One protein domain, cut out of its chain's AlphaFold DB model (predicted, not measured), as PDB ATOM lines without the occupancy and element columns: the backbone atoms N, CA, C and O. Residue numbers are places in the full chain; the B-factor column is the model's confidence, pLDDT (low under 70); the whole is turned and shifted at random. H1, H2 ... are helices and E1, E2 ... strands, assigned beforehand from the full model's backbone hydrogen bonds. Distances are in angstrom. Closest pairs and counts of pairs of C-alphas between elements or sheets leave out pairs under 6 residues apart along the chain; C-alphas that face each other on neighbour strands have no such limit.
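Overview. This is residues 6 to 110 of the 110 residues of an uncharacterized protein of Chloroflexi bacterium (UniProt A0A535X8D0). One twisted antiparallel sheet of eight strands makes a curved wall, and the single helix, H1, packs on one face of it, closest to E6 and E7. Two meanders, runs in which each strand is the antiparallel neighbour of the one before, E1 E2 E3 and E4 E5 E6 E7 E8, join where E3 pairs with E7, and the sheet is branched there. The printed part has 105 residues, with eight named strands followed by one named helix, and is mostly strand. It is compact, with a radius of gyration of the C-alphas of 13.4 A and spans of 37 by 27 by 23 A.

Arrangement. E1, residues 6 to 13, and E2, residues 16 to 23, form a hairpin, with N 8 and O 20 within hydrogen-bond range at 2.9 A. E3, residues 29 to 35, is on the other side of E2, with N 19 and O 32 at 2.8 A. E3 is antiparallel to E7, residues 76 to 87, at 150 degrees, with N 33 and O 79 at 2.8 A. E4, residues 43 to 46, is an edge strand, apart from E3; it forms a hairpin with E5, residues 52 to 59, with N 45 and O 53 at 2.8 A. E6, residues 65 to 73, forms hairpins with E5, N 56 and O 68 at 2.9 A, and with E7, N 69 and O 80 at 2.8 A. E7 bends by 67 degrees at residue 84, and its residues 85 to 87 pair with E8, residues 90 to 93, with N 90 and O 87 at 2.8 A. H1, residues 97 to 109, is on the sheet; its closest C-alphas to E7 are those of Ala 104 and Val 80, 6.1 A apart. In H1 every O i to N i+4 pair is within hydrogen-bond range.

Along the chain. E1 begins at C-alpha 6 (1.550, 7.551, 210.931). E7, the longest strand, measures 28.5 A and E6 25.7 A. H1 measures 18.5 A and ends at C-alpha 109 (-6.041, -6.750, 202.534).

Size, cuts and confidence. The C-alphas farthest apart, of Gly 50 and Gly 89, are 38.8 A apart. The printed part has no cut and no long link. Residues 36 to 41, 59 to 64 and 85 to 91 have pLDDT under 70.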
ATOM      1  N   ASP A   6       2.312   7.846 209.715       91.50
ATOM      2  CA  ASP A   6       1.550   7.551 210.931       91.50
ATOM      3  C   ASP A   6       0.208   8.290 210.979       91.50
ATOM      4  O   ASP A   6       0.000   9.310 210.320       91.50
ATOM      5  N   LEU A   7      -0.734   7.753 211.764       91.44
ATOM      6  CA  LEU A   7      -2.027   8.392 212.018       91.44
ATOM      7  C   LEU A   7      -1.817   9.623 212.906       91.44
ATOM      8  O   LEU A   7      -1.370   9.491 214.044       91.44
ATOM      9  N   VAL A   8      -2.212  10.797 212.421       92.12
ATOM     10  CA  VAL A   8      -2.081  12.065 213.163       92.12
ATOM     11  C   VAL A   8      -3.414  12.705 213.523       92.12
ATOM     12  O   VAL A   8      -3.462  13.595 214.370       92.12
ATOM     13  N   GLY A   9      -4.512  12.256 212.913       90.00
ATOM     14  CA  GLY A   9      -5.834  12.793 213.199       90.00
ATOM     15  C   GLY A   9      -6.953  11.840 212.817       90.00
ATOM     16  O   GLY A   9      -6.828  11.060 211.876       90.00
ATOM     17  N   ALA A  10      -8.059  11.934 213.549       90.62
ATOM     18  CA  ALA A  10      -9.306  11.264 213.222       90.62
ATOM     19  C   ALA A  10     -10.471  12.241 213.412       90.62
ATOM     20  O   ALA A  10     -10.595  12.861 214.470       90.62
ATOM     21  N   CYS A  11     -11.319  12.369 212.395       86.44
ATOM     22  CA  CYS A  11     -12.534  13.173 212.439       86.44
ATOM     23  C   CYS A  11     -13.745  12.250 212.311       86.44
ATOM     24  O   CYS A  11     -13.818  11.415 211.412       86.44
ATOM     25  N   TYR A  12     -14.706  12.421 213.214       86.81
ATOM     26  CA  TYR A  12     -15.930  11.629 213.244       86.81
ATOM     27  C   TYR A  12     -17.115  12.543 212.969       86.81
ATOM     28  O   TYR A  12     -17.323  13.531 213.676       86.81
ATOM     29  N   SER A  13     -17.913  12.201 211.965       80.12
ATOM     30  CA  SER A  13     -19.231  12.795 211.758       80.12
ATOM     31  C   SER A  13     -20.255  11.692 211.505       80.12
ATOM     32  O   SER A  13     -19.900  10.528 211.325       80.12
ATOM     33  N   THR A  14     -21.545  12.006 211.592       79.38
ATOM     34  CA  THR A  14     -22.609  10.996 211.523       79.38
ATOM     35  C   THR A  14     -22.512  10.170 210.233       79.38
ATOM     36  O   THR A  14     -22.856  10.654 209.159       79.38
ATOM     37  N   GLY A  15     -22.065   8.915 210.350       73.19
ATOM     38  CA  GLY A  15     -21.920   7.980 209.228       73.19
ATOM     39  C   GLY A  15     -20.627   8.107 208.413       73.19
ATOM     40  O   GLY A  15     -20.508   7.409 207.406       73.19
ATOM     41  N   LEU A  16     -19.679   8.955 208.836       79.88
ATOM     42  CA  LEU A  16     -18.395   9.181 208.168       79.88
ATOM     43  C   LEU A  16     -17.241   9.184 209.176       79.88
ATOM     44  O   LEU A  16     -17.308   9.838 210.222       79.88
ATOM     45  N   VAL A  17     -16.159   8.491 208.828       87.31
ATOM     46  CA  VAL A  17     -14.901   8.526 209.583       87.31
ATOM     47  C   VAL A  17     -13.778   8.927 208.641       87.31
ATOM     48  O   VAL A  17     -13.524   8.217 207.673       87.31
ATOM     49  N   ASP A  18     -13.092  10.023 208.956       88.31
ATOM     50  CA  ASP A  18     -11.879  10.443 208.259       88.31
ATOM     51  C   ASP A  18     -10.662  10.159 209.132       88.31
ATOM     52  O   ASP A  18     -10.579  10.618 210.271       88.31
ATOM     53  N   LEU A  19      -9.700   9.424 208.588       90.62
ATOM     54  CA  LEU A  19      -8.405   9.163 209.201       90.62
ATOM     55  C   LEU A  19      -7.321   9.881 208.397       90.62
ATOM     56  O   LEU A  19      -7.203   9.681 207.187       90.62
ATOM     57  N   ILE A  20      -6.527  10.708 209.069       90.12
ATOM     58  CA  ILE A  20      -5.495  11.545 208.455       90.12
ATOM     59  C   ILE A  20      -4.131  10.972 208.816       90.12
ATOM     60  O   ILE A  20      -3.773  10.892 209.994       90.12
ATOM     61  N   TYR A  21      -3.368  10.607 207.792       90.81
ATOM     62  CA  TYR A  21      -2.036  10.039 207.927       90.81
ATOM     63  C   TYR A  21      -0.989  10.962 207.320       90.81
ATOM     64  O   TYR A  21      -1.194  11.494 206.226       90.81
ATOM     65  N   THR A  22       0.143  11.125 208.002       90.31
ATOM     66  CA  THR A  22       1.272  11.905 207.485       90.31
ATOM     67  C   THR A  22       2.613  11.399 208.009       90.31
ATOM     68  O   THR A  22       2.659  10.634 208.970       90.31
ATOM     69  N   ASN A  23       3.701  11.794 207.354       90.81
ATOM     70  CA  ASN A  23       5.063  11.533 207.807       90.81
ATOM     71  C   ASN A  23       5.634  12.701 208.627       90.81
ATOM     72  O   ASN A  23       5.059  13.787 208.680       90.81
ATOM     73  N   GLU A  24       6.811  12.498 209.225       87.00
ATOM     74  CA  GLU A  24       7.493  13.515 210.043       87.00
ATOM     75  C   GLU A  24       7.714  14.846 209.304       87.00
ATOM     76  O   GLU A  24       7.624  15.912 209.910       87.00
ATOM     77  N   GLN A  25       7.977  14.804 207.992       85.88
ATOM     78  CA  GLN A  25       8.190  15.997 207.166       85.88
ATOM     79  C   GLN A  25       6.884  16.699 206.758       85.88
ATOM     80  O   GLN A  25       6.933  17.816 206.245       85.88
ATOM     81  N   SER A  26       5.726  16.068 206.987       83.31
ATOM     82  CA  SER A  26       4.403  16.541 206.553       83.31
ATOM     83  C   SER A  26       4.273  16.786 205.040       83.31
ATOM     84  O   SER A  26       3.376  17.506 204.602       83.31
ATOM     85  N   ASP A  27       5.159  16.197 204.236       85.00
ATOM     86  CA  ASP A  27       5.164  16.297 202.773       85.00
ATOM     87  C   ASP A  27       4.452  15.111 202.107       85.00
ATOM     88  O   ASP A  27       4.200  15.150 200.904       85.00
ATOM     89  N   LYS A  28       4.088  14.077 202.876       87.81
ATOM     90  CA  LYS A  28       3.172  13.013 202.464       87.81
ATOM     91  C   LYS A  28       1.936  13.051 203.336       87.81
ATOM     92  O   LYS A  28       2.025  12.878 204.550       87.81
ATOM     93  N   MET A  29       0.777  13.242 202.720       87.81
ATOM     94  CA  MET A  29      -0.506  13.234 203.416       87.81
ATOM     95  C   MET A  29      -1.512  12.343 202.690       87.81
ATOM     96  O   MET A  29      -1.750  12.523 201.492       87.81
ATOM     97  N   PHE A  30      -2.122  11.424 203.440       88.19
ATOM     98  CA  PHE A  30      -3.227  10.576 202.994       88.19
ATOM     99  C   PHE A  30      -4.453  10.827 203.867       88.19
ATOM    100  O   PHE A  30      -4.343  10.962 205.086       88.19
ATOM    101  N   ILE A  31      -5.626  10.824 203.243       86.69
ATOM    102  CA  ILE A  31      -6.911  10.827 203.938       86.69
ATOM    103  C   ILE A  31      -7.620   9.526 203.587       86.69
ATOM    104  O   ILE A  31      -7.823   9.223 202.413       86.69
ATOM    105  N   ILE A  32      -7.989   8.756 204.605       87.75
ATOM    106  CA  ILE A  32      -8.834   7.575 204.447       87.75
ATOM    107  C   ILE A  32     -10.208   7.922 204.990       87.75
ATOM    108  O   ILE A  32     -10.373   8.092 206.196       87.75
ATOM    109  N   ASN A  33     -11.179   8.008 204.094       85.94
ATOM    110  CA  ASN A  33     -12.580   8.177 204.429       85.94
ATOM    111  C   ASN A  33     -13.285   6.813 204.410       85.94
ATOM    112  O   ASN A  33     -13.104   6.014 203.489       85.94
ATOM    113  N   LEU A  34     -14.083   6.552 205.440       82.81
ATOM    114  CA  LEU A  34     -15.007   5.429 205.507       82.81
ATOM    115  C   LEU A  34     -16.425   5.987 205.463       82.81
ATOM    116  O   LEU A  34     -16.808   6.782 206.327       82.81
ATOM    117  N   SER A  35     -17.201   5.557 204.473       76.06
ATOM    118  CA  SER A  35     -18.577   6.004 204.266       76.06
ATOM    119  C   SER A  35     -19.493   4.862 203.825       76.06
ATOM    120  O   SER A  35     -19.045   3.751 203.543       76.06
ATOM    121  N   HIS A  36     -20.794   5.146 203.780       61.50
ATOM    122  CA  HIS A  36     -21.816   4.254 203.217       61.50
ATOM    123  C   HIS A  36     -22.262   4.687 201.810       61.50
ATOM    124  O   HIS A  36     -23.320   4.264 201.347       61.50
ATOM    125  N   PHE A  37     -21.516   5.584 201.159       59.75
ATOM    126  CA  PHE A  37     -21.899   6.139 199.866       59.75
ATOM    127  C   PHE A  37     -20.925   5.650 198.790       59.75
ATOM    128  O   PHE A  37     -19.790   6.131 198.752       59.75
ATOM    129  N   PRO A  38     -21.343   4.718 197.918       56.28
ATOM    130  CA  PRO A  38     -20.529   4.326 196.782       56.28
ATOM    131  C   PRO A  38     -20.431   5.466 195.766       56.28
ATOM    132  O   PRO A  38     -21.337   6.293 195.631       56.28
ATOM    133  N   SER A  39     -19.325   5.488 195.032       59.47
ATOM    134  CA  SER A  39     -19.168   6.278 193.817       59.47
ATOM    135  C   SER A  39     -18.426   5.407 192.805       59.47
ATOM    136  O   SER A  39     -17.282   5.016 193.034       59.47
ATOM    137  N   ASP A  40     -19.120   5.085 191.713       58.31
ATOM    138  CA  ASP A  40     -18.616   4.261 190.605       58.31
ATOM    139  C   ASP A  40     -17.991   5.124 189.489       58.31
ATOM    140  O   ASP A  40     -17.612   4.630 188.424       58.31
ATOM    141  N   ASP A  41     -17.877   6.433 189.717       65.88
ATOM    142  CA  ASP A  41     -17.402   7.386 188.723       65.88
ATOM    143  C   ASP A  41     -15.871   7.448 188.744       65.88
ATOM    144  O   ASP A  41     -15.276   8.300 189.395       65.88
ATOM    145  N   GLY A  42     -15.200   6.551 188.016       72.25
ATOM    146  CA  GLY A  42     -13.741   6.598 187.881       72.25
ATOM    147  C   GLY A  42     -13.132   5.502 187.009       72.25
ATOM    148  O   GLY A  42     -13.800   4.555 186.596       72.25
ATOM    149  N   THR A  43     -11.829   5.625 186.738       82.62
ATOM    150  CA  THR A  43     -11.071   4.600 185.997       82.62
ATOM    151  C   THR A  43     -10.843   3.385 186.898       82.62
ATOM    152  O   THR A  43     -10.294   3.564 187.988       82.62
ATOM    153  N   PRO A  44     -11.222   2.160 186.490       82.94
ATOM    154  CA  PRO A  44     -11.067   0.989 187.342       82.94
ATOM    155  C   PRO A  44      -9.589   0.671 187.590       82.94
ATOM    156  O   PRO A  44      -8.752   0.749 186.687       82.94
ATOM    157  N   VAL A  45      -9.275   0.273 188.819       85.19
ATOM    158  CA  VAL A  45      -7.961  -0.202 189.238       85.19
ATOM    159  C   VAL A  45      -8.110  -1.487 190.044       85.19
ATOM    160  O   VAL A  45      -8.818  -1.532 191.044       85.19
ATOM    161  N   GLU A  46      -7.416  -2.536 189.618       86.88
ATOM    162  CA  GLU A  46      -7.378  -3.802 190.353       86.88
ATOM    163  C   GLU A  46      -6.684  -3.619 191.711       86.88
ATOM    164  O   GLU A  46      -5.561  -3.092 191.787       86.88
ATOM    165  N   LEU A  47      -7.361  -4.076 192.764       85.44
ATOM    166  CA  LEU A  47      -6.871  -4.189 194.134       85.44
ATOM    167  C   LEU A  47      -6.764  -5.674 194.527       85.44
ATOM    168  O   LEU A  47      -7.097  -6.584 193.764       85.44
ATOM    169  N   SER A  48      -6.279  -5.947 195.736       81.06
ATOM    170  CA  SER A  48      -6.163  -7.319 196.238       81.06
ATOM    171  C   SER A  48      -7.531  -7.977 196.461       81.06
ATOM    172  O   SER A  48      -8.512  -7.328 196.820       81.06
ATOM    173  N   GLY A  49      -7.588  -9.299 196.272       75.00
ATOM    174  CA  GLY A  49      -8.787 -10.101 196.544       75.00
ATOM    175  C   GLY A  49      -9.910  -9.976 195.508       75.00
ATOM    176  O   GLY A  49     -11.036 -10.356 195.810       75.00
ATOM    177  N   GLY A  50      -9.621  -9.460 194.306       74.56
ATOM    178  CA  GLY A  50     -10.625  -9.247 193.254       74.56
ATOM    179  C   GLY A  50     -11.496  -8.010 193.477       74.56
ATOM    180  O   GLY A  50     -12.533  -7.864 192.832       74.56
ATOM    181  N   LEU A  51     -11.098  -7.137 194.407       79.94
ATOM    182  CA  LEU A  51     -11.712  -5.830 194.581       79.94
ATOM    183  C   LEU A  51     -11.261  -4.902 193.456       79.94
ATOM    184  O   LEU A  51     -10.076  -4.823 193.138       79.94
ATOM    185  N   VAL A  52     -12.211  -4.162 192.896       79.88
ATOM    186  CA  VAL A  52     -11.938  -3.112 191.919       79.88
ATOM    187  C   VAL A  52     -12.139  -1.779 192.616       79.88
ATOM    188  O   VAL A  52     -13.196  -1.521 193.190       79.88
ATOM    189  N   GLY A  53     -11.093  -0.960 192.612       80.56
ATOM    190  CA  GLY A  53     -11.180   0.431 193.014       80.56
ATOM    191  C   GLY A  53     -11.474   1.337 191.823       80.56
ATOM    192  O   GLY A  53     -11.202   0.967 190.685       80.56
ATOM    193  N   HIS A  54     -11.956   2.550 192.072       81.00
ATOM    194  CA  HIS A  54     -12.152   3.565 191.034       81.00
ATOM    195  C   HIS A  54     -11.265   4.773 191.305       81.00
ATOM    196  O   HIS A  54     -11.333   5.361 192.384       81.00
ATOM    197  N   VAL A  55     -10.419   5.115 190.329       77.38
ATOM    198  CA  VAL A  55      -9.566   6.302 190.362       77.38
ATOM    199  C   VAL A  55     -10.354   7.494 189.845       77.38
ATOM    200  O   VAL A  55     -10.730   7.531 188.668       77.38
ATOM    201  N   VAL A  56     -10.543   8.483 190.710       76.81
ATOM    202  CA  VAL A  56     -11.148   9.768 190.362       76.81
ATOM    203  C   VAL A  56     -10.075  10.841 190.440       76.81
ATOM    204  O   VAL A  56      -9.462  11.028 191.493       76.81
ATOM    205  N   GLU A  57      -9.845  11.537 189.329       73.94
ATOM    206  CA  GLU A  57      -9.048  12.760 189.315       73.94
ATOM    207  C   GLU A  57      -9.997  13.953 189.379       73.94
ATOM    208  O   GLU A  57     -10.719  14.254 188.427       73.94
ATOM    209  N   LEU A  58     -10.016  14.630 190.522       72.88
ATOM    210  CA  LEU A  58     -10.800  15.840 190.701       72.88
ATOM    211  C   LEU A  58      -9.885  17.045 190.463       72.88
ATOM    212  O   LEU A  58      -8.959  17.261 191.260       72.88
ATOM    213  N   PRO A  59     -10.117  17.843 189.402       66.25
ATOM    214  CA  PRO A  59      -9.344  19.051 189.183       66.25
ATOM    215  C   PRO A  59      -9.588  19.994 190.356       66.25
ATOM    216  O   PRO A  59     -10.729  20.354 190.661       66.25
ATOM    217  N   ASN A  60      -8.517  20.414 191.027       65.06
ATOM    218  CA  ASN A  60      -8.635  21.483 191.998       65.06
ATOM    219  C   ASN A  60      -8.631  22.823 191.239       65.06
ATOM    220  O   ASN A  60      -7.936  23.012 190.238       65.06
ATOM    221  N   SER A  61      -9.424  23.785 191.704       57.72
ATOM    222  CA  SER A  61      -9.609  25.075 191.025       57.72
ATOM    223  C   SER A  61      -8.360  25.977 191.017       57.72
ATOM    224  O   SER A  61      -8.433  27.111 190.541       57.72
ATOM    225  N   LYS A  62      -7.212  25.512 191.538       60.16
ATOM    226  CA  LYS A  62      -5.969  26.283 191.699       60.16
ATOM    227  C   LYS A  62      -4.690  25.567 191.221       60.16
ATOM    228  O   LYS A  62      -3.600  26.046 191.528       60.16
ATOM    229  N   GLY A  63      -4.804  24.502 190.420       57.81
ATOM    230  CA  GLY A  63      -3.680  23.886 189.696       57.81
ATOM    231  C   GLY A  63      -3.044  22.635 190.319       57.81
ATOM    232  O   GLY A  63      -1.921  22.301 189.959       57.81
ATOM    233  N   GLY A  64      -3.726  21.953 191.232       65.31
ATOM    234  CA  GLY A  64      -3.411  20.586 191.662       65.31
ATOM    235  C   GLY A  64      -4.558  19.621 191.347       65.31
ATOM    236  O   GLY A  64      -5.635  20.032 190.907       65.31
ATOM    237  N   SER A  65      -4.337  18.341 191.613       72.50
ATOM    238  CA  SER A  65      -5.299  17.270 191.329       72.50
ATOM    239  C   SER A  65      -5.539  16.471 192.600       72.50
ATOM    240  O   SER A  65      -4.589  16.112 193.291       72.50
ATOM    241  N   SER A  66      -6.795  16.197 192.947       73.88
ATOM    242  CA  SER A  66      -7.086  15.224 194.006       73.88
ATOM    243  C   SER A  66      -7.279  13.858 193.383       73.88
ATOM    244  O   SER A  66      -8.126  13.703 192.509       73.88
ATOM    245  N   TYR A  67      -6.480  12.898 193.837       79.75
ATOM    246  CA  TYR A  67      -6.580  11.505 193.444       79.75
ATOM    247  C   TYR A  67      -7.286  10.748 194.549       79.75
ATOM    248  O   TYR A  67      -6.926  10.855 195.723       79.75
ATOM    249  N   LEU A  68      -8.296   9.993 194.155       83.88
ATOM    250  CA  LEU A  68      -9.149   9.231 195.044       83.88
ATOM    251  C   LEU A  68      -9.258   7.808 194.505       83.88
ATOM    252  O   LEU A  68      -9.558   7.641 193.330       83.88
ATOM    253  N   ILE A  69      -9.027   6.807 195.354       87.81
ATOM    254  CA  ILE A  69      -9.313   5.397 195.072       87.81
ATOM    255  C   ILE A  69     -10.437   4.955 195.997       87.81
ATOM    256  O   ILE A  69     -10.249   4.928 197.215       87.81
ATOM    257  N   GLN A  70     -11.588   4.598 195.429       87.94
ATOM    258  CA  GLN A  70     -12.741   4.109 196.193       87.94
ATOM    259  C   GLN A  70     -12.991   2.637 195.927       87.94
ATOM    260  O   GLN A  70     -12.934   2.231 194.774       87.94
ATOM    261  N   PHE A  71     -13.281   1.852 196.960       86.94
ATOM    262  CA  PHE A  71     -13.656   0.445 196.822       86.94
ATOM    263  C   PHE A  71     -14.582   0.010 197.957       86.94
ATOM    264  O   PHE A  71     -14.523   0.542 199.068       86.94
ATOM    265  N   GLU A  72     -15.424  -0.985 197.695       86.00
ATOM    266  CA  GLU A  72     -16.292  -1.567 198.715       86.00
ATOM    267  C   GLU A  72     -15.646  -2.779 199.380       86.00
ATOM    268  O   GLU A  72     -15.086  -3.655 198.723       86.00
ATOM    269  N   LYS A  73     -15.759  -2.866 200.704       84.38
ATOM    270  CA  LYS A  73     -15.358  -4.050 201.464       84.38
ATOM    271  C   LYS A  73     -16.246  -4.211 202.692       84.38
ATOM    272  O   LYS A  73     -16.424  -3.281 203.470       84.38
ATOM    273  N   ALA A  74     -16.789  -5.415 202.882       83.06
ATOM    274  CA  ALA A  74     -17.599  -5.777 204.050       83.06
ATOM    275  C   ALA A  74     -18.779  -4.816 204.345       83.06
ATOM    276  O   ALA A  74     -19.087  -4.552 205.505       83.06
ATOM    277  N   GLY A  75     -19.437  -4.294 203.301       82.12
ATOM    278  CA  GLY A  75     -20.583  -3.380 203.428       82.12
ATOM    279  C   GLY A  75     -20.224  -1.913 203.692       82.12
ATOM    280  O   GLY A  75     -21.120  -1.120 203.961       82.12
ATOM    281  N   TRP A  76     -18.939  -1.560 203.611       83.56
ATOM    282  CA  TRP A  76     -18.436  -0.193 203.742       83.56
ATOM    283  C   TRP A  76     -17.735   0.255 202.463       83.56
ATOM    284  O   TRP A  76     -17.015  -0.531 201.843       83.56
ATOM    285  N   THR A  77     -17.886   1.530 202.115       86.75
ATOM    286  CA  THR A  77     -17.094   2.183 201.075       86.75
ATOM    287  C   THR A  77     -15.844   2.783 201.711       86.75
ATOM    288  O   THR A  77     -15.919   3.659 202.576       86.75
ATOM    289  N   TYR A  78     -14.682   2.319 201.265       87.50
ATOM    290  CA  TYR A  78     -13.383   2.876 201.617       87.50
ATOM    291  C   TYR A  78     -12.954   3.844 200.530       87.50
ATOM    292  O   TYR A  78     -13.083   3.555 199.346       87.50
ATOM    293  N   SER A  79     -12.437   4.994 200.936       87.81
ATOM    294  CA  SER A  79     -11.985   6.058 200.053       87.81
ATOM    295  C   SER A  79     -10.590   6.487 200.482       87.81
ATOM    296  O   SER A  79     -10.418   7.031 201.567       87.81
ATOM    297  N   VAL A  80      -9.585   6.226 199.649       89.56
ATOM    298  CA  VAL A  80      -8.199   6.641 199.889       89.56
ATOM    299  C   VAL A  80      -7.897   7.831 199.003       89.56
ATOM    300  O   VAL A  80      -7.875   7.703 197.781       89.56
ATOM    301  N   ALA A  81      -7.666   8.985 199.615       87.69
ATOM    302  CA  ALA A  81      -7.467  10.240 198.916       87.69
ATOM    303  C   ALA A  81      -6.102  10.860 199.219       87.69
ATOM    304  O   ALA A  81      -5.622  10.844 200.355       87.69
ATOM    305  N   ALA A  82      -5.519  11.480 198.198       85.56
ATOM    306  CA  ALA A  82      -4.417  12.419 198.332       85.56
ATOM    307  C   ALA A  82      -4.616  13.571 197.341       85.56
ATOM    308  O   ALA A  82      -4.869  13.358 196.156       85.56
ATOM    309  N   THR A  83      -4.482  14.810 197.810       79.88
ATOM    310  CA  THR A  83      -4.346  15.953 196.901       79.88
ATOM    311  C   THR A  83      -2.891  16.072 196.502       79.88
ATOM    312  O   THR A  83      -2.058  16.234 197.385       79.88
ATOM    313  N   LEU A  84      -2.597  15.984 195.207       74.12
ATOM    314  CA  LEU A  84      -1.255  16.055 194.643       74.12
ATOM    315  C   LEU A  84      -0.969  17.455 194.088       74.12
ATOM    316  O   LEU A  84      -1.825  18.084 193.453       74.12
ATOM    317  N   GLY A  85       0.258  17.927 194.315       66.69
ATOM    318  CA  GLY A  85       0.711  19.256 193.903       66.69
ATOM    319  C   GLY A  85       0.240  20.386 194.826       66.69
ATOM    320  O   GLY A  85      -0.060  20.163 196.002       66.69
ATOM    321  N   LYS A  86       0.189  21.616 194.291       62.72
ATOM    322  CA  LYS A  86      -0.101  22.829 195.069       62.72
ATOM    323  C   LYS A  86      -1.482  22.782 195.702       62.72
ATOM    324  O   LYS A  86      -2.506  22.741 195.014       62.72
ATOM    325  N   ASN A  87      -1.496  22.892 197.024       63.00
ATOM    326  CA  ASN A  87      -2.708  22.880 197.824       63.00
ATOM    327  C   ASN A  87      -2.729  24.102 198.753       63.00
ATOM    328  O   ASN A  87      -1.694  24.455 199.289       63.00
ATOM    329  N   TYR A  88      -3.873  24.780 198.888       61.16
ATOM    330  CA  TYR A  88      -4.171  26.010 199.665       61.16
ATOM    331  C   TYR A  88      -3.115  26.559 200.667       61.16
ATOM    332  O   TYR A  88      -3.385  26.662 201.860       61.16
ATOM    333  N   GLY A  89      -1.932  26.984 200.202       58.59
ATOM    334  CA  GLY A  89      -0.859  27.476 201.084       58.59
ATOM    335  C   GLY A  89      -0.224  26.403 201.982       58.59
ATOM    336  O   GLY A  89       0.554  26.739 202.872       58.59
ATOM    337  N   LEU A  90      -0.553  25.135 201.742       64.62
ATOM    338  CA  LEU A  90       0.091  23.963 202.311       64.62
ATOM    339  C   LEU A  90       1.287  23.558 201.436       64.62
ATOM    340  O   LEU A  90       1.305  23.874 200.241       64.62
ATOM    341  N   PRO A  91       2.288  22.871 202.012       69.69
ATOM    342  CA  PRO A  91       3.368  22.267 201.244       69.69
ATOM    343  C   PRO A  91       2.830  21.364 200.129       69.69
ATOM    344  O   PRO A  91       1.763  20.760 200.266       69.69
ATOM    345  N   ASP A  92       3.581  21.272 199.031       78.94
ATOM    346  CA  ASP A  92       3.254  20.352 197.945       78.94
ATOM    347  C   ASP A  92       3.275  18.918 198.485       78.94
ATOM    348  O   ASP A  92       4.280  18.463 199.032       78.94
ATOM    349  N   ASN A  93       2.158  18.209 198.329       82.81
ATOM    350  CA  ASN A  93       2.083  16.804 198.702       82.81
ATOM    351  C   ASN A  93       2.845  15.973 197.666       82.81
ATOM    352  O   ASN A  93       2.562  16.044 196.465       82.81
ATOM    353  N   THR A  94       3.795  15.185 198.148       87.00
ATOM    354  CA  THR A  94       4.731  14.386 197.350       87.00
ATOM    355  C   THR A  94       4.268  12.948 197.144       87.00
ATOM    356  O   THR A  94       4.975  12.172 196.502       87.00
ATOM    357  N   VAL A  95       3.086  12.589 197.662       86.44
ATOM    358  CA  VAL A  95       2.462  11.285 197.413       86.44
ATOM    359  C   VAL A  95       2.394  11.015 195.912       86.44
ATOM    360  O   VAL A  95       1.952  11.841 195.118       86.44
ATOM    361  N   THR A  96       2.818   9.825 195.515       85.69
ATOM    362  CA  THR A  96       2.685   9.359 194.135       85.69
ATOM    363  C   THR A  96       1.388   8.564 193.941       85.69
ATOM    364  O   THR A  96       0.872   7.976 194.899       85.69
ATOM    365  N   PRO A  97       0.857   8.474 192.706       82.81
ATOM    366  CA  PRO A  97      -0.267   7.582 192.407       82.81
ATOM    367  C   PRO A  97      -0.013   6.120 192.816       82.81
ATOM    368  O   PRO A  97      -0.929   5.448 193.291       82.81
ATOM    369  N   ASP A  98       1.229   5.639 192.696       87.38
ATOM    370  CA  ASP A  98       1.608   4.275 193.087       87.38
ATOM    371  C   ASP A  98       1.576   4.075 194.609       87.38
ATOM    372  O   ASP A  98       1.076   3.056 195.087       87.38
ATOM    373  N   GLU A  99       2.044   5.053 195.390       89.56
ATOM    374  CA  GLU A  99       1.940   5.012 196.854       89.56
ATOM    375  C   GLU A  99       0.481   5.063 197.319       89.56
ATOM    376  O   GLU A  99       0.098   4.320 198.225       89.56
ATOM    377  N   LEU A 100      -0.352   5.882 196.668       88.44
ATOM    378  CA  LEU A 100      -1.791   5.927 196.927       88.44
ATOM    379  C   LEU A 100      -2.444   4.561 196.664       88.44
ATOM    380  O   LEU A 100      -3.200   4.056 197.498       88.44
ATOM    381  N   LYS A 101      -2.103   3.926 195.537       88.00
ATOM    382  CA  LYS A 101      -2.575   2.578 195.201       88.00
ATOM    383  C   LYS A 101      -2.098   1.537 196.214       88.00
ATOM    384  O   LYS A 101      -2.891   0.697 196.635       88.00
ATOM    385  N   ALA A 102      -0.841   1.599 196.646       89.94
ATOM    386  CA  ALA A 102      -0.303   0.687 197.654       89.94
ATOM    387  C   ALA A 102      -1.031   0.819 199.005       89.94
ATOM    388  O   ALA A 102      -1.286  -0.185 199.674       89.94
ATOM    389  N   VAL A 103      -1.426   2.036 199.397       89.69
ATOM    390  CA  VAL A 103      -2.280   2.260 200.575       89.69
ATOM    391  C   VAL A 103      -3.647   1.603 200.391       89.69
ATOM    392  O   VAL A 103      -4.071   0.861 201.277       89.69
ATOM    393  N   ALA A 104      -4.310   1.824 199.251       89.38
ATOM    394  CA  ALA A 104      -5.611   1.218 198.962       89.38
ATOM    395  C   ALA A 104      -5.557  -0.315 199.004       89.38
ATOM    396  O   ALA A 104      -6.393  -0.934 199.658       89.38
ATOM    397  N   ILE A 105      -4.524  -0.920 198.410       90.00
ATOM    398  CA  ILE A 105      -4.274  -2.366 198.489       90.00
ATOM    399  C   ILE A 105      -4.103  -2.815 199.945       90.00
ATOM    400  O   ILE A 105      -4.764  -3.748 200.389       90.00
ATOM    401  N   SER A 106      -3.270  -2.117 200.719       89.00
ATOM    402  CA  SER A 106      -3.018  -2.468 202.120       89.00
ATOM    403  C   SER A 106      -4.284  -2.420 202.984       89.00
ATOM    404  O   SER A 106      -4.399  -3.195 203.930       89.00
ATOM    405  N   ILE A 107      -5.234  -1.529 202.687       87.06
ATOM    406  CA  ILE A 107      -6.535  -1.469 203.372       87.06
ATOM    407  C   ILE A 107      -7.453  -2.587 202.870       87.06
ATOM    408  O   ILE A 107      -8.110  -3.249 203.670       87.06
ATOM    409  N   ALA A 108      -7.464  -2.845 201.561       86.19
ATOM    410  CA  ALA A 108      -8.217  -3.940 200.959       86.19
ATOM    411  C   ALA A 108      -7.806  -5.320 201.512       86.19
ATOM    412  O   ALA A 108      -8.649  -6.208 201.613       86.19
ATOM    413  N   GLU A 109      -6.558  -5.499 201.950       85.75
ATOM    414  CA  GLU A 109      -6.041  -6.750 202.534       85.75
ATOM    415  C   GLU A 109      -6.329  -6.932 204.033       85.75
ATOM    416  O   GLU A 109      -6.336  -8.065 204.506       85.75
ATOM    417  N   ARG A 110      -6.577  -5.845 204.774       73.56
ATOM    418  CA  ARG A 110      -6.828  -5.859 206.230       73.56
ATOM    419  C   ARG A 110      -8.270  -6.191 206.562       73.56
ATOM    420  O   ARG A 110      -8.532  -7.246 207.163       73.56
TER     421      ARG A 110